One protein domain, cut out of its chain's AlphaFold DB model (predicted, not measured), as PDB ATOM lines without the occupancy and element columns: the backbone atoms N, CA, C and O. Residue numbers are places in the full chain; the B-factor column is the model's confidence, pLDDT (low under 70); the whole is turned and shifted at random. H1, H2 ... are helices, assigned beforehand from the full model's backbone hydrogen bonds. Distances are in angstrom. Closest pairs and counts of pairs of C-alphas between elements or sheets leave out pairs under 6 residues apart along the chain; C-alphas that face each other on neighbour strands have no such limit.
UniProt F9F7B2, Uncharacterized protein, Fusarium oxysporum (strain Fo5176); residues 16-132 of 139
ATOM      1  N   TRP A  16      44.077  48.341  82.069       46.78
ATOM      2  CA  TRP A  16      43.906  47.140  82.876       46.78
ATOM      3  C   TRP A  16      44.443  47.275  84.314       46.78
ATOM      4  O   TRP A  16      43.779  46.811  85.243       46.78
ATOM      5  N   THR A  17      45.578  47.947  84.552       55.56
ATOM      6  CA  THR A  17      46.076  48.198  85.920       55.56
ATOM      7  C   THR A  17      45.223  49.216  86.672       55.56
ATOM      8  O   THR A  17      44.946  49.011  87.853       55.56
ATOM      9  N   ALA A  18      44.727  50.259  86.003       52.53
ATOM     10  CA  ALA A  18      43.856  51.259  86.631       52.53
ATOM     11  C   ALA A  18      42.474  50.687  87.013       52.53
ATOM     12  O   ALA A  18      41.946  50.995  88.084       52.53
ATOM     13  N   LEU A  19      41.909  49.802  86.180       52.44
ATOM     14  CA  LEU A  19      40.632  49.134  86.468       52.44
ATOM     15  C   LEU A  19      40.736  48.129  87.630       52.44
ATOM     16  O   LEU A  19      39.779  47.942  88.378       52.44
ATOM     17  N   ASN A  20      41.898  47.488  87.796       55.94
ATOM     18  CA  ASN A  20      42.141  46.525  88.873       55.94
ATOM     19  C   ASN A  20      42.474  47.184  90.221       55.94
ATOM     20  O   ASN A  20      42.272  46.554  91.254       55.94
ATOM     21  N   ALA A  21      42.911  48.447  90.238       56.34
ATOM     22  CA  ALA A  21      43.210  49.183  91.472       56.34
ATOM     23  C   ALA A  21      41.959  49.539  92.305       56.34
ATOM     24  O   ALA A  21      42.067  49.794  93.501       56.34
ATOM     25  N   THR A  22      40.770  49.549  91.691       51.91
ATOM     26  CA  THR A  22      39.494  49.899  92.350       51.91
ATOM     27  C   THR A  22      38.569  48.704  92.581       51.91
ATOM     28  O   THR A  22      37.522  48.843  93.222       51.91
ATOM     29  N   ARG A  23      38.945  47.500  92.124       47.00
ATOM     30  CA  ARG A  23      38.213  46.281  92.475       47.00
ATOM     31  C   ARG A  23      38.513  45.923  93.928       47.00
ATOM     32  O   ARG A  23      39.603  45.462  94.250       47.00
ATOM     33  N   LYS A  24      37.514  46.083  94.805       47.62
ATOM     34  CA  LYS A  24      37.479  45.367  96.092       47.62
ATOM     35  C   LYS A  24      37.759  43.885  95.813       47.62
ATOM     36  O   LYS A  24      37.254  43.395  94.799       47.62
ATOM     37  N   PRO A  25      38.551  43.188  96.648       52.44
ATOM     38  CA  PRO A  25      38.957  41.823  96.354       52.44
ATOM     39  C   PRO A  25      37.704  40.964  96.183       52.44
ATOM     40  O   PRO A  25      36.983  40.685  97.140       52.44
ATOM     41  N   VAL A  26      37.431  40.584  94.934       56.94
ATOM     42  CA  VAL A  26      36.571  39.447  94.636       56.94
ATOM     43  C   VAL A  26      37.277  38.285  95.301       56.94
ATOM     44  O   VAL A  26      38.455  38.067  95.026       56.94
ATOM     45  N   ILE A  27      36.577  37.659  96.242       53.84
ATOM     46  CA  ILE A  27      37.011  36.518  97.041       53.84
ATOM     47  C   ILE A  27      38.048  35.699  96.265       53.84
ATOM     48  O   ILE A  27      37.735  35.094  95.241       53.84
ATOM     49  N   ASP A  28      39.296  35.756  96.725       59.84
ATOM     50  CA  ASP A  28      40.403  35.064  96.089       59.84
ATOM     51  C   ASP A  28      40.248  33.572  96.389       59.84
ATOM     52  O   ASP A  28      40.605  33.083  97.465       59.84
ATOM     53  N   ILE A  29      39.637  32.863  95.439       52.53
ATOM     54  CA  ILE A  29      39.377  31.426  95.528       52.53
ATOM     55  C   ILE A  29      40.694  30.673  95.760       52.53
ATOM     56  O   ILE A  29      40.697  29.693  96.498       52.53
ATOM     57  N   HIS A  30      41.828  31.157  95.238       48.06
ATOM     58  CA  HIS A  30      43.131  30.550  95.508       48.06
ATOM     59  C   HIS A  30      43.553  30.708  96.970       48.06
ATOM     60  O   HIS A  30      44.054  29.747  97.550       48.06
ATOM     61  N   LYS A  31      43.305  31.858  97.607       56.66
ATOM     62  CA  LYS A  31      43.549  32.019  99.052       56.66
ATOM     63  C   LYS A  31      42.654  31.127  99.905       56.66
ATOM     64  O   LYS A  31      43.134  30.574 100.889       56.66
ATOM     65  N   ILE A  32      41.387  30.963  99.526       57.34
ATOM     66  CA  ILE A  32      40.477  30.049 100.231       57.34
ATOM     67  C   ILE A  32      40.949  28.602 100.075       57.34
ATOM     68  O   ILE A  32      41.030  27.885 101.068       57.34
ATOM     69  N   LEU A  33      41.331  28.191  98.863       51.75
ATOM     70  CA  LEU A  33      41.852  26.847  98.603       51.75
ATOM     71  C   LEU A  33      43.180  26.585  99.327       51.75
ATOM     72  O   LEU A  33      43.394  25.481  99.814       51.75
ATOM     73  N   LEU A  34      44.055  27.586  99.456       54.38
ATOM     74  CA  LEU A  34      45.303  27.455 100.215       54.38
ATOM     75  C   LEU A  34      45.062  27.362 101.725       54.38
ATOM     76  O   LEU A  34      45.693  26.540 102.382       54.38
ATOM     77  N   GLN A  35      44.120  28.138 102.270       53.34
ATOM     78  CA  GLN A  35      43.700  28.001 103.668       53.34
ATOM     79  C   GLN A  35      43.121  26.599 103.925       53.34
ATOM     80  O   GLN A  35      43.465  25.968 104.926       53.34
ATOM     81  N   TYR A  36      42.317  26.092 102.983       45.88
ATOM     82  CA  TYR A  36      41.727  24.753 103.024       45.88
ATOM     83  C   TYR A  36      42.801  23.655 102.981       45.88
ATOM     84  O   TYR A  36      42.803  22.753 103.818       45.88
ATOM     85  N   ASN A  37      43.785  23.780 102.084       48.91
ATOM     86  CA  ASN A  37      44.906  22.842 101.988       48.91
ATOM     87  C   ASN A  37      45.826  22.897 103.220       48.91
ATOM     88  O   ASN A  37      46.284  21.857 103.680       48.91
ATOM     89  N   SER A  38      46.034  24.072 103.822       41.44
ATOM     90  CA  SER A  38      46.819  24.185 105.063       41.44
ATOM     91  C   SER A  38      46.123  23.571 106.289       41.44
ATOM     92  O   SER A  38      46.793  23.176 107.242       41.44
ATOM     93  N   CYS A  39      44.787  23.460 106.273       36.22
ATOM     94  CA  CYS A  39      44.040  22.684 107.270       36.22
ATOM     95  C   CYS A  39      44.149  21.174 107.018       36.22
ATOM     96  O   CYS A  39      44.192  20.410 107.979       36.22
ATOM     97  N   ALA A  40      44.251  20.747 105.755       43.16
ATOM     98  CA  ALA A  40      44.418  19.341 105.388       43.16
ATOM     99  C   ALA A  40      45.793  18.762 105.786       43.16
ATOM    100  O   ALA A  40      45.905  17.560 106.005       43.16
ATOM    101  N   GLU A  41      46.824  19.597 105.937       36.50
ATOM    102  CA  GLU A  41      48.172  19.153 106.332       36.50
ATOM    103  C   GLU A  41      48.374  18.997 107.850       36.50
ATOM    104  O   GLU A  41      49.436  18.548 108.283       36.50
ATOM    105  N   ARG A  42      47.377  19.329 108.687       40.50
ATOM    106  CA  ARG A  42      47.500  19.187 110.152       40.50
ATOM    107  C   ARG A  42      47.148  17.789 110.685       40.50
ATOM    108  O   ARG A  42      47.265  17.557 111.886       40.50
ATOM    109  N   GLU A  43      46.813  16.848 109.805       44.53
ATOM    110  CA  GLU A  43      46.850  15.410 110.080       44.53
ATOM    111  C   GLU A  43      47.911  14.779 109.171       44.53
ATOM    112  O   GLU A  43      47.813  14.832 107.948       44.53
ATOM    113  N   SER A  44      48.958  14.192 109.749       40.28
ATOM    114  CA  SER A  44      49.990  13.486 108.989       40.28
ATOM    115  C   SER A  44      49.378  12.302 108.229       40.28
ATOM    116  O   SER A  44      49.071  11.268 108.824       40.28
ATOM    117  N   VAL A  45      49.210  12.449 106.916       43.56
ATOM    118  CA  VAL A  45      48.731  11.395 106.017       43.56
ATOM    119  C   VAL A  45      49.876  10.417 105.727       43.56
ATOM    120  O   VAL A  45      50.826  10.727 105.002       43.56
ATOM    121  N   ASP A  46      49.786   9.206 106.281       38.44
ATOM    122  CA  ASP A  46      50.543   8.062 105.775       38.44
ATOM    123  C   ASP A  46      50.022   7.729 104.369       38.44
ATOM    124  O   ASP A  46      48.876   7.344 104.154       38.44
ATOM    125  N   HIS A  47      50.882   7.938 103.387       43.22
ATOM    126  CA  HIS A  47      50.606   7.977 101.953       43.22
ATOM    127  C   HIS A  47      50.603   6.567 101.341       43.22
ATOM    128  O   HIS A  47      50.575   6.411 100.120       43.22
ATOM    129  N   LYS A  48      50.637   5.527 102.184       38.41
ATOM    130  CA  LYS A  48      50.725   4.123 101.767       38.41
ATOM    131  C   LYS A  48      49.443   3.317 101.927       38.41
ATOM    132  O   LYS A  48      49.420   2.178 101.480       38.41
ATOM    133  N   ASN A  49      48.368   3.891 102.463       36.84
ATOM    134  CA  ASN A  49      47.061   3.243 102.458       36.84
ATOM    135  C   ASN A  49      45.966   4.254 102.118       36.84
ATOM    136  O   ASN A  49      45.705   5.179 102.881       36.84
ATOM    137  N   TYR A  50      45.267   4.030 101.003       39.66
ATOM    138  CA  TYR A  50      43.928   4.577 100.779       39.66
ATOM    139  C   TYR A  50      42.971   3.926 101.795       39.66
ATOM    140  O   TYR A  50      42.170   3.055 101.458       39.66
ATOM    141  N   VAL A  51      43.079   4.296 103.073       38.69
ATOM    142  CA  VAL A  51      42.033   3.988 104.047       38.69
ATOM    143  C   VAL A  51      40.908   4.964 103.752       38.69
ATOM    144  O   VAL A  51      40.921   6.113 104.189       38.69
ATOM    145  N   VAL A  52      39.939   4.520 102.955       45.16
ATOM    146  CA  VAL A  52      38.661   5.219 102.862       45.16
ATOM    147  C   VAL A  52      38.094   5.201 104.280       45.16
ATOM    148  O   VAL A  52      37.818   4.122 104.811       45.16
ATOM    149  N   ARG A  53      38.001   6.364 104.940       42.12
ATOM    150  CA  ARG A  53      37.357   6.439 106.257       42.12
ATOM    151  C   ARG A  53      35.962   5.812 106.102       42.12
ATOM    152  O   ARG A  53      35.275   6.152 105.135       42.12
ATOM    153  N   PRO A  54      35.544   4.880 106.977       39.41
ATOM    154  CA  PRO A  54      34.200   4.322 106.906       39.41
ATOM    155  C   PRO A  54      33.191   5.474 106.899       39.41
ATOM    156  O   PRO A  54      33.370   6.442 107.638       39.41
ATOM    157  N   HIS A  55      32.112   5.365 106.119       43.69
ATOM    158  CA  HIS A  55      31.041   6.377 106.018       43.69
ATOM    159  C   HIS A  55      30.388   6.735 107.385       43.69
ATOM    160  O   HIS A  55      29.525   7.598 107.471       43.69
ATOM    161  N   ALA A  56      30.795   6.061 108.463       39.25
ATOM    162  CA  ALA A  56      30.306   6.178 109.826       39.25
ATOM    163  C   ALA A  56      31.032   7.227 110.700       39.25
ATOM    164  O   ALA A  56      30.752   7.285 111.893       39.25
ATOM    165  N   SER A  57      31.973   8.023 110.176       42.84
ATOM    166  CA  SER A  57      32.776   8.955 111.005       42.84
ATOM    167  C   SER A  57      32.856  10.391 110.481       42.84
ATOM    168  O   SER A  57      33.773  11.124 110.842       42.84
ATOM    169  N   LEU A  58      31.932  10.806 109.617       53.12
ATOM    170  CA  LEU A  58      31.894  12.179 109.117       53.12
ATOM    171  C   LEU A  58      31.045  13.030 110.060       53.12
ATOM    172  O   LEU A  58      29.882  13.284 109.780       53.12
ATOM    173  N   GLU A  59      31.607  13.446 111.194       56.62
ATOM    174  CA  GLU A  59      30.959  14.516 111.952       56.62
ATOM    175  C   GLU A  59      30.927  15.792 111.087       56.62
ATOM    176  O   GLU A  59      31.920  16.105 110.412       56.62
ATOM    177  N   PRO A  60      29.794  16.510 111.038       64.88
ATOM    178  CA  PRO A  60      29.609  17.603 110.093       64.88
ATOM    179  C   PRO A  60      30.483  18.799 110.466       64.88
ATOM    180  O   PRO A  60      30.095  19.592 111.307       64.88
ATOM    181  N   SER A  61      31.646  18.987 109.836       77.81
ATOM    182  CA  SER A  61      32.527  20.113 110.187       77.81
ATOM    183  C   SER A  61      31.807  21.471 110.102       77.81
ATOM    184  O   SER A  61      30.962  21.693 109.231       77.81
ATOM    185  N   ILE A  62      32.179  22.409 110.982       77.50
ATOM    186  CA  ILE A  62      31.613  23.772 111.012       77.50
ATOM    187  C   ILE A  62      31.683  24.418 109.618       77.50
ATOM    188  O   ILE A  62      30.712  25.012 109.153       77.50
ATOM    189  N   ASP A  63      32.792  24.215 108.904       79.69
ATOM    190  CA  ASP A  63      32.976  24.706 107.537       79.69
ATOM    191  C   ASP A  63      31.958  24.127 106.545       79.69
ATOM    192  O   ASP A  63      31.478  24.851 105.671       79.69
ATOM    193  N   GLN A  64      31.592  22.846 106.673       82.31
ATOM    194  CA  GLN A  64      30.578  22.226 105.818       82.31
ATOM    195  C   GLN A  64      29.188  22.806 106.081       82.31
ATOM    196  O   GLN A  64      28.462  23.100 105.126       82.31
ATOM    197  N   ILE A  65      28.822  22.997 107.350       85.00
ATOM    198  CA  ILE A  65      27.542  23.608 107.738       85.00
ATOM    199  C   ILE A  65      27.484  25.046 107.206       85.00
ATOM    200  O   ILE A  65      26.526  25.409 106.526       85.00
ATOM    201  N   LEU A  66      28.547  25.832 107.403       86.00
ATOM    202  CA  LEU A  66      28.648  27.205 106.899       86.00
ATOM    203  C   LEU A  66      28.552  27.282 105.373       86.00
ATOM    204  O   LEU A  66      27.877  28.163 104.831       86.00
ATOM    205  N   LEU A  67      29.235  26.380 104.668       88.44
ATOM    206  CA  LEU A  67      29.195  26.322 103.212       88.44
ATOM    207  C   LEU A  67      27.772  26.043 102.711       88.44
ATOM    208  O   LEU A  67      27.304  26.744 101.811       88.44
ATOM    209  N   LYS A  68      27.075  25.071 103.317       89.81
ATOM    210  CA  LYS A  68      25.682  24.732 102.988       89.81
ATOM    211  C   LYS A  68      24.750  25.922 103.249       89.81
ATOM    212  O   LYS A  68      24.024  26.319 102.338       89.81
ATOM    213  N   THR A  69      24.843  26.572 104.411       89.06
ATOM    214  CA  THR A  69      24.034  27.758 104.747       89.06
ATOM    215  C   THR A  69      24.215  28.895 103.738       89.06
ATOM    216  O   THR A  69      23.243  29.472 103.241       89.06
ATOM    217  N   ARG A  70      25.467  29.203 103.375       88.69
ATOM    218  CA  ARG A  70      25.783  30.243 102.380       88.69
ATOM    219  C   ARG A  70      25.238  29.892 101.002       88.69
ATOM    220  O   ARG A  70      24.690  30.762 100.325       88.69
ATOM    221  N   LEU A  71      25.371  28.632 100.589       89.81
ATOM    222  CA  LEU A  71      24.843  28.161  99.314       89.81
ATOM    223  C   LEU A  71      23.319  28.308  99.261       89.81
ATOM    224  O   LEU A  71      22.798  28.834  98.278       89.81
ATOM    225  N   TRP A  72      22.609  27.927 100.325       88.00
ATOM    226  CA  TRP A  72      21.159  28.105 100.405       88.00
ATOM    227  C   TRP A  72      20.750  29.571 100.301       88.00
ATOM    228  O   TRP A  72      19.862  29.897  99.514       88.00
ATOM    229  N   LEU A  73      21.425  30.469 101.023       88.44
ATOM    230  CA  LEU A  73      21.149  31.906 100.943       88.44
ATOM    231  C   LEU A  73      21.319  32.441  99.512       88.44
ATOM    232  O   LEU A  73      20.495  33.228  99.044       88.44
ATOM    233  N   LEU A  74      22.360  31.997  98.801       88.12
ATOM    234  CA  LEU A  74      22.586  32.367  97.402       88.12
ATOM    235  C   LEU A  74      21.494  31.813  96.482       88.12
ATOM    236  O   LEU A  74      20.954  32.553  95.660       88.12
ATOM    237  N   LEU A  75      21.144  30.533  96.626       88.00
ATOM    238  CA  LEU A  75      20.111  29.887  95.812       88.00
ATOM    239  C   LEU A  75      18.749  30.560  95.986       88.00
ATOM    240  O   LEU A  75      18.066  30.825  94.996       88.00
ATOM    241  N   VAL A  76      18.378  30.877  97.226       84.31
ATOM    242  CA  VAL A  76      17.151  31.618  97.530       84.31
ATOM    243  C   VAL A  76      17.251  33.036  96.956       84.31
ATOM    244  O   VAL A  76      16.364  33.452  96.219       84.31
ATOM    245  N   GLY A  77      18.362  33.749  97.165       81.19
ATOM    246  CA  GLY A  77      18.553  35.108  96.640       81.19
ATOM    247  C   GLY A  77      18.508  35.230  95.107       81.19
ATOM    248  O   GLY A  77      18.132  36.281  94.585       81.19
ATOM    249  N   LEU A  78      18.858  34.173  94.369       83.19
ATOM    250  CA  LEU A  78      18.811  34.153  92.901       83.19
ATOM    251  C   LEU A  78      17.416  33.841  92.334       83.19
ATOM    252  O   LEU A  78      17.153  34.110  91.156       83.19
ATOM    253  N   ARG A  79      16.500  33.298  93.141       78.88
ATOM    254  CA  ARG A  79      15.156  32.908  92.697       78.88
ATOM    255  C   ARG A  79      14.223  34.114  92.633       78.88
ATOM    256  O   ARG A  79      13.441  34.370  93.536       78.88
ATOM    257  N   LYS A  80      14.252  34.824  91.505       64.06
ATOM    258  CA  LYS A  80      13.370  35.977  91.238       64.06
ATOM    259  C   LYS A  80      11.884  35.629  91.064       64.06
ATOM    260  O   LYS A  80      11.057  36.530  91.119       64.06
ATOM    261  N   SER A  81      11.547  34.366  90.798       67.00
ATOM    262  CA  SER A  81      10.178  33.923  90.489       67.00
ATOM    263  C   SER A  81       9.407  33.354  91.681       67.00
ATOM    264  O   SER A  81       8.195  33.182  91.573       67.00
ATOM    265  N   LEU A  82      10.072  33.054  92.804       67.31
ATOM    266  CA  LEU A  82       9.375  32.670  94.029       67.31
ATOM    267  C   LEU A  82       9.014  33.928  94.816       67.31
ATOM    268  O   LEU A  82       9.823  34.848  94.935       67.31
ATOM    269  N   ALA A  83       7.817  33.938  95.400       71.25
ATOM    270  CA  ALA A  83       7.412  34.920  96.399       71.25
ATOM    271  C   ALA A  83       8.196  34.681  97.703       71.25
ATOM    272  O   ALA A  83       7.670  34.156  98.682       71.25
ATOM    273  N   ILE A  84       9.488  34.998  97.687       79.00
ATOM    274  CA  ILE A  84      10.362  34.887  98.851       79.00
ATOM    275  C   ILE A  84      10.050  36.064  99.763       79.00
ATOM    276  O   ILE A  84      10.233  37.223  99.390       79.00
ATOM    277  N   THR A  85       9.583  35.762 100.969       81.88
ATOM    278  CA  THR A  85       9.383  36.767 102.012       81.88
ATOM    279  C   THR A  85      10.724  37.357 102.434       81.88
ATOM    280  O   THR A  85      11.698  36.619 102.609       81.88
ATOM    281  N   THR A  86      10.770  38.669 102.657       82.62
ATOM    282  CA  THR A  86      11.942  39.364 103.213       82.62
ATOM    283  C   THR A  86      12.416  38.723 104.516       82.62
ATOM    284  O   THR A  86      13.615  38.525 104.694       82.62
ATOM    285  N   ASP A  87      11.473  38.280 105.347       86.50
ATOM    286  CA  ASP A  87      11.716  37.656 106.649       86.50
ATOM    287  C   ASP A  87      12.516  36.351 106.530       86.50
ATOM    288  O   ASP A  87      13.408  36.091 107.331       86.50
ATOM    289  N   ALA A  88      12.260  35.552 105.488       87.31
ATOM    290  CA  ALA A  88      13.025  34.332 105.224       87.31
ATOM    291  C   ALA A  88      14.495  34.653 104.926       87.31
ATOM    292  O   ALA A  88      15.398  34.018 105.467       87.31
ATOM    293  N   LEU A  89      14.751  35.678 104.107       87.06
ATOM    294  CA  LEU A  89      16.112  36.112 103.793       87.06
ATOM    295  C   LEU A  89      16.819  36.721 105.006       87.06
ATOM    296  O   LEU A  89      18.024  36.525 105.162       87.06
ATOM    297  N   GLU A  90      16.109  37.470 105.846       89.88
ATOM    298  CA  GLU A  90      16.675  38.041 107.069       89.88
ATOM    299  C   GLU A  90      17.036  36.961 108.086       89.88
ATOM    300  O   GLU A  90      18.170  36.951 108.564       89.88
ATOM    301  N   GLN A  91      16.142  36.000 108.333       89.75
ATOM    302  CA  GLN A  91      16.425  34.868 109.219       89.75
ATOM    303  C   GLN A  91      17.634  34.060 108.734       89.75
ATOM    304  O   GLN A  91      18.511  33.732 109.530       89.75
ATOM    305  N   MET A  92      17.748  33.800 107.428       87.94
ATOM    306  CA  MET A  92      18.917  33.097 106.882       87.94
ATOM    307  C   MET A  92      20.216  33.901 107.035       87.94
ATOM    308  O   MET A  92      21.265  33.320 107.298       87.94
ATOM    309  N   LYS A  93      20.169  35.231 106.880       88.88
ATOM    310  CA  LYS A  93      21.343  36.104 107.060       88.88
ATOM    311  C   LYS A  93      21.796  36.185 108.516       88.88
ATOM    312  O   LYS A  93      22.994  36.298 108.756       88.88
ATOM    313  N   GLN A  94      20.860  36.142 109.461       89.88
ATOM    314  CA  GLN A  94      21.157  36.164 110.898       89.88
ATOM    315  C   GLN A  94      21.897  34.902 111.358       89.88
ATOM    316  O   GLN A  94      22.689  34.974 112.288       89.88
ATOM    317  N   HIS A  95      21.706  33.780 110.662       86.88
ATOM    318  CA  HIS A  95      22.319  32.489 110.984       86.88
ATOM    319  C   HIS A  95      23.482  32.137 110.036       86.88
ATOM    320  O   HIS A  95      23.700  30.976 109.695       86.88
ATOM    321  N   LEU A  96      24.230  33.148 109.569       85.31
ATOM    322  CA  LEU A  96      25.464  32.959 108.784       85.31
ATOM    323  C   LEU A  96      26.686  32.595 109.641       85.31
ATOM    324  O   LEU A  96      27.736  32.262 109.085       85.31
ATOM    325  N   GLU A  97      26.544  32.669 110.959       83.88
ATOM    326  CA  GLU A  97      27.494  32.158 111.940       83.88
ATOM    327  C   GLU A  97      26.913  30.878 112.542       83.88
ATOM    328  O   GLU A  97      25.731  30.827 112.873       83.88
ATOM    329  N   VAL A  98      27.736  29.834 112.628       81.06
ATOM    330  CA  VAL A  98      27.344  28.523 113.157       81.06
ATOM    331  C   VAL A  98      27.820  28.438 114.595       81.06
ATOM    332  O   VAL A  98      28.996  28.681 114.873       81.06
ATOM    333  N   THR A  99      26.909  28.090 115.493       84.94
ATOM    334  CA  THR A  99      27.209  27.846 116.903       84.94
ATOM    335  C   THR A  99      27.423  26.355 117.165       84.94
ATOM    336  O   THR A  99      26.993  25.502 116.386       84.94
ATOM    337  N   ASP A 100      28.034  26.018 118.303       82.00
ATOM    338  CA  ASP A 100      28.187  24.619 118.734       82.00
ATOM    339  C   ASP A 100      26.826  23.903 118.861       82.00
ATOM    340  O   ASP A 100      26.709  22.702 118.621       82.00
ATOM    341  N   GLN A 101      25.757  24.647 119.170       84.12
ATOM    342  CA  GLN A 101      24.402  24.106 119.265       84.12
ATOM    343  C   GLN A 101      23.832  23.699 117.897       84.12
ATOM    344  O   GLN A 101      23.123  22.692 117.792       84.12
ATOM    345  N   ASP A 102      24.142  24.455 116.842       84.19
ATOM    346  CA  ASP A 102      23.715  24.135 115.474       84.19
ATOM    347  C   ASP A 102      24.397  22.858 114.979       84.19
ATOM    348  O   ASP A 102      23.772  22.025 114.316       84.19
ATOM    349  N   PHE A 103      25.666  22.677 115.356       83.31
ATOM    350  CA  PHE A 103      26.432  21.468 115.077       83.31
ATOM    351  C   PHE A 103      25.799  20.237 115.737       83.31
ATOM    352  O   PHE A 103      25.532  19.240 115.061       83.31
ATOM    353  N   GLU A 104      25.480  20.316 117.031       86.81
ATOM    354  CA  GLU A 104      24.829  19.208 117.742       86.81
ATOM    355  C   GLU A 104      23.445  18.878 117.177       86.81
ATOM    356  O   GLU A 104      23.081  17.707 117.035       86.81
ATOM    357  N   THR A 105      22.691  19.903 116.782       87.44
ATOM    358  CA  THR A 105      21.373  19.728 116.158       87.44
ATOM    359  C   THR A 105      21.493  19.035 114.800       87.44
ATOM    360  O   THR A 105      20.757  18.084 114.525       87.44
ATOM    361  N   ALA A 106      22.451  19.448 113.963       85.25
ATOM    362  CA  ALA A 106      22.707  18.811 112.673       85.25
ATOM    363  C   ALA A 106      23.137  17.345 112.831       85.25
ATOM    364  O   ALA A 106      22.638  16.482 112.108       85.25
ATOM    365  N   ARG A 107      23.991  17.047 113.818       84.25
ATOM    366  CA  ARG A 107      24.429  15.681 114.140       84.25
ATOM    367  C   ARG A 107      23.263  14.793 114.574       84.25
ATOM    368  O   ARG A 107      23.137  13.659 114.110       84.25
ATOM    369  N   ALA A 108      22.385  15.305 115.436       87.31
ATOM    370  CA  ALA A 108      21.193  14.582 115.873       87.31
ATOM    371  C   ALA A 108      20.238  14.295 114.700       87.31
ATOM    372  O   ALA A 108      19.775  13.163 114.541       87.31
ATOM    373  N   GLU A 109      19.985  15.286 113.841       87.75
ATOM    374  CA  GLU A 109      19.150  15.112 112.644       87.75
ATOM    375  C   GLU A 109      19.773  14.137 111.633       87.75
ATOM    376  O   GLU A 109      19.052  13.377 110.983       87.75
ATOM    377  N   GLU A 110      21.100  14.097 111.516       85.94
ATOM    378  CA  GLU A 110      21.798  13.167 110.626       85.94
ATOM    379  C   GLU A 110      21.660  11.715 111.084       85.94
ATOM    380  O   GLU A 110      21.414  10.838 110.252       85.94
ATOM    381  N   LEU A 111      21.696  11.449 112.393       86.12
ATOM    382  CA  LEU A 111      21.431  10.110 112.935       86.12
ATOM    383  C   LEU A 111      20.005   9.630 112.628       86.12
ATOM    384  O   LEU A 111      19.792   8.443 112.353       86.12
ATOM    385  N   ILE A 112      19.037  10.548 112.659       84.50
ATOM    386  CA  ILE A 112      17.625  10.251 112.399       84.50
ATOM    387  C   ILE A 112      17.390  10.034 110.903       84.50
ATOM    388  O   ILE A 112      16.797   9.031 110.501       84.50
ATOM    389  N   ARG A 113      17.842  10.970 110.065       86.81
ATOM    390  CA  ARG A 113      17.516  10.992 108.630       86.81
ATOM    391  C   ARG A 113      18.486  10.205 107.774       86.81
ATOM    392  O   ARG A 113      18.145   9.870 106.644       86.81
ATOM    393  N   ARG A 114      19.674   9.910 108.305       85.50
ATOM    394  CA  ARG A 114      20.766   9.210 107.615       85.50
ATOM    395  C   ARG A 114      21.124   9.856 106.275       85.50
ATOM    396  O   ARG A 114      21.496   9.172 105.327       85.50
ATOM    397  N   HIS A 115      20.962  11.175 106.202       83.62
ATOM    398  CA  HIS A 115      21.242  11.983 105.029       83.62
ATOM    399  C   HIS A 115      21.674  13.378 105.481       83.62
ATOM    400  O   HIS A 115      20.866  14.165 105.971       83.62
ATOM    401  N   ASP A 116      22.946  13.686 105.270       83.50
ATOM    402  CA  ASP A 116      23.637  14.903 105.705       83.50
ATOM    403  C   ASP A 116      22.990  16.208 105.190       83.50
ATOM    404  O   ASP A 116      22.862  17.192 105.920       83.50
ATOM    405  N   VAL A 117      22.565  16.242 103.920       87.00
ATOM    406  CA  VAL A 117      21.898  17.403 103.317       87.00
ATOM    407  C   VAL A 117      20.530  17.614 103.952       87.00
ATOM    408  O   VAL A 117      20.222  18.729 104.367       87.00
ATOM    409  N   MET A 118      19.722  16.558 104.073       88.25
ATOM    410  CA  MET A 118      18.386  16.675 104.663       88.25
ATOM    411  C   MET A 118      18.441  16.976 106.158       88.25
ATOM    412  O   MET A 118      17.618  17.742 106.651       88.25
ATOM    413  N   ALA A 119      19.431  16.438 106.868       88.81
ATOM    414  CA  ALA A 119      19.684  16.768 108.261       88.81
ATOM    415  C   ALA A 119      19.987  18.256 108.440       88.81
ATOM    416  O   ALA A 119      19.365  18.918 109.267       88.81
ATOM    417  N   HIS A 120      20.864  18.808 107.599       89.56
ATOM    418  CA  HIS A 120      21.163  20.234 107.617       89.56
ATOM    419  C   HIS A 120      19.943  21.091 107.251       89.56
ATOM    420  O   HIS A 120      19.704  22.098 107.907       89.56
ATOM    421  N   VAL A 121      19.134  20.697 106.259       90.56
ATOM    422  CA  VAL A 121      17.891  21.418 105.914       90.56
ATOM    423  C   VAL A 121      16.929  21.464 107.104       90.56
ATOM    424  O   VAL A 121      16.347  22.513 107.372       90.56
ATOM    425  N   HIS A 122      16.776  20.358 107.836       89.88
ATOM    426  CA  HIS A 122      15.913  20.306 109.016       89.88
ATOM    427  C   HIS A 122      16.475  21.102 110.198       89.88
ATOM    428  O   HIS A 122      15.742  21.900 110.782       89.88
ATOM    429  N   ALA A 123      17.763  20.946 110.508       91.25
ATOM    430  CA  ALA A 123      18.427  21.700 111.568       91.25
ATOM    431  C   ALA A 123      18.388  23.212 111.288       91.25
ATOM    432  O   ALA A 123      17.999  24.002 112.143       91.25
ATOM    433  N   PHE A 124      18.693  23.619 110.056       90.69
ATOM    434  CA  PHE A 124      18.670  25.024 109.661       90.69
ATOM    435  C   PHE A 124      17.238  25.580 109.553       90.69
ATOM    436  O   PHE A 124      16.983  26.739 109.871       90.69
ATOM    437  N   GLY A 125      16.264  24.744 109.184       90.62
ATOM    438  CA  GLY A 125      14.845  25.099 109.216       90.62
ATOM    439  C   GLY A 125      14.302  25.343 110.629       90.62
ATOM    440  O   GLY A 125      13.346  26.100 110.776       90.62
ATOM    441  N   ALA A 126      14.916  24.759 111.664       90.00
ATOM    442  CA  ALA A 126      14.540  25.015 113.054       90.00
ATOM    443  C   ALA A 126      14.922  26.436 113.508       90.00
ATOM    444  O   ALA A 126      14.160  27.065 114.240       90.00
ATOM    445  N   VAL A 127      16.063  26.955 113.040       89.44
ATOM    446  CA  VAL A 127      16.542  28.311 113.372       89.44
ATOM    447  C   VAL A 127      16.006  29.389 112.418       89.44
ATOM    448  O   VAL A 127      15.812  30.536 112.817       89.44
ATOM    449  N   ALA A 128      15.689  29.021 111.172       89.94
ATOM    450  CA  ALA A 128      15.092  29.893 110.159       89.94
ATOM    451  C   ALA A 128      13.737  29.336 109.662       89.94
ATOM    452  O   ALA A 128      13.623  28.894 108.509       89.94
ATOM    453  N   PRO A 129      12.678  29.361 110.497       89.88
ATOM    454  CA  PRO A 129      11.389  28.745 110.174       89.88
ATOM    455  C   PRO A 129      10.702  29.362 108.950       89.88
ATOM    456  O   PRO A 129      10.028  28.650 108.207       89.88
ATOM    457  N   ALA A 130      10.899  30.659 108.682       86.88
ATOM    458  CA  ALA A 130      10.340  31.302 107.490       86.88
ATOM    459  C   ALA A 130      11.015  30.815 106.195       86.88
ATOM    460  O   ALA A 130      10.392  30.818 105.134       86.88
ATOM    461  N   ALA A 131      12.270  30.360 106.270       85.31
ATOM    462  CA  ALA A 131      13.009  29.825 105.130       85.31
ATOM    463  C   ALA A 131      12.795  28.317 104.920       85.31
ATOM    464  O   ALA A 131      12.982  27.832 103.803       85.31
ATOM    465  N   ALA A 132      12.366  27.573 105.948       85.94
ATOM    466  CA  ALA A 132      12.243  26.110 105.924       85.94
ATOM    467  C   ALA A 132      11.458  25.564 104.717       85.94
ATOM    468  O   ALA A 132      11.874  24.589 104.093       85.94
TER     469      ALA A 132
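What this domain is: This is residues 16 to 132 of the 139 residues of an uncharacterized protein of Fusarium oxysporum (strain Fo5176) (UniProt F9F7B2). A compact head of five helices, H3 to H7, has a long arm, residues 16 to 57, that loops away from it and runs back at a distance, holding H2 and, near its far end, the short H1. In the head, H3 and H4 fold back on each other as a helical hairpin, H5 and H6 make a second, more steeply tilted pair across the start of H3, and little H7 joins the ends of H6 and H4. The printed part has 117 residues with seven named helices, H1 to H7 in chain order, and no named strand; the class is all helix. The whole is loose, with a radius of gyration of the C-alphas of 18.3 A, and flat, spanning 49 by 49 by 25 A.

How they stand to each other: Look first at H3, residues 62 to 78, the longest helix. H4, residues 86 to 94, touches it at a shallow tilt of 22 degrees, opposite ways, a hairpin; the closest C-alphas are those of Leu 73 and Met 92, 6.5 A apart. H6, residues 116 to 127, is the hub, touching three helices. With residues 120 to 124 alone it only just touches H3, with 3 pairs of C-alphas within 8 A; Ile 65 and His 120 have the closest C-alphas, 7.2 A apart, and the helices are about perpendicular at 74 degrees. H5, residues 100 to 113, touches H6 at a steep tilt of 51 degrees, opposite ways, closest at the C-alphas of Glu 109 and Ala 119, 4.7 A. H7, residues 129 to 132, touches H4, with the C-alphas of Ala 88 and Ala 131 closest at 4.5 A. H7 also touches H6, at residues 121 to 126 of H6 alone, with the C-alphas of Gly 125 and Ala 132 closest at 4.3 A. H1, residues 16 to 20, and H2, residues 29 to 40, are apart from each other and from the other helices. Every O i to N i+4 pair is within hydrogen-bond range in H1 to H5; H6 has 7 of 8, and H7 is too short for such a pair.

Where its parts are: Find C-alpha 62 at (31.613, 23.772, 111.012); from there H3 runs 24.5 A to C-alpha 78. H5 is 20.0 A long, H6 17.0 A and H2 16.4 A. H1 begins at C-alpha 16, (43.906, 47.140, 82.876), and H7 ends at C-alpha 132, (12.243, 26.110, 105.924).

The domain as a whole: The C-alphas of Ala 18 and Ile 112 are the two farthest apart, 55.1 A. The printed part has no cut, and the link from H2 to H3 is long, 21 residues. Residues 16 to 60 and 80 to 82 have pLDDT under 70; the mean of the printed part is 70.7.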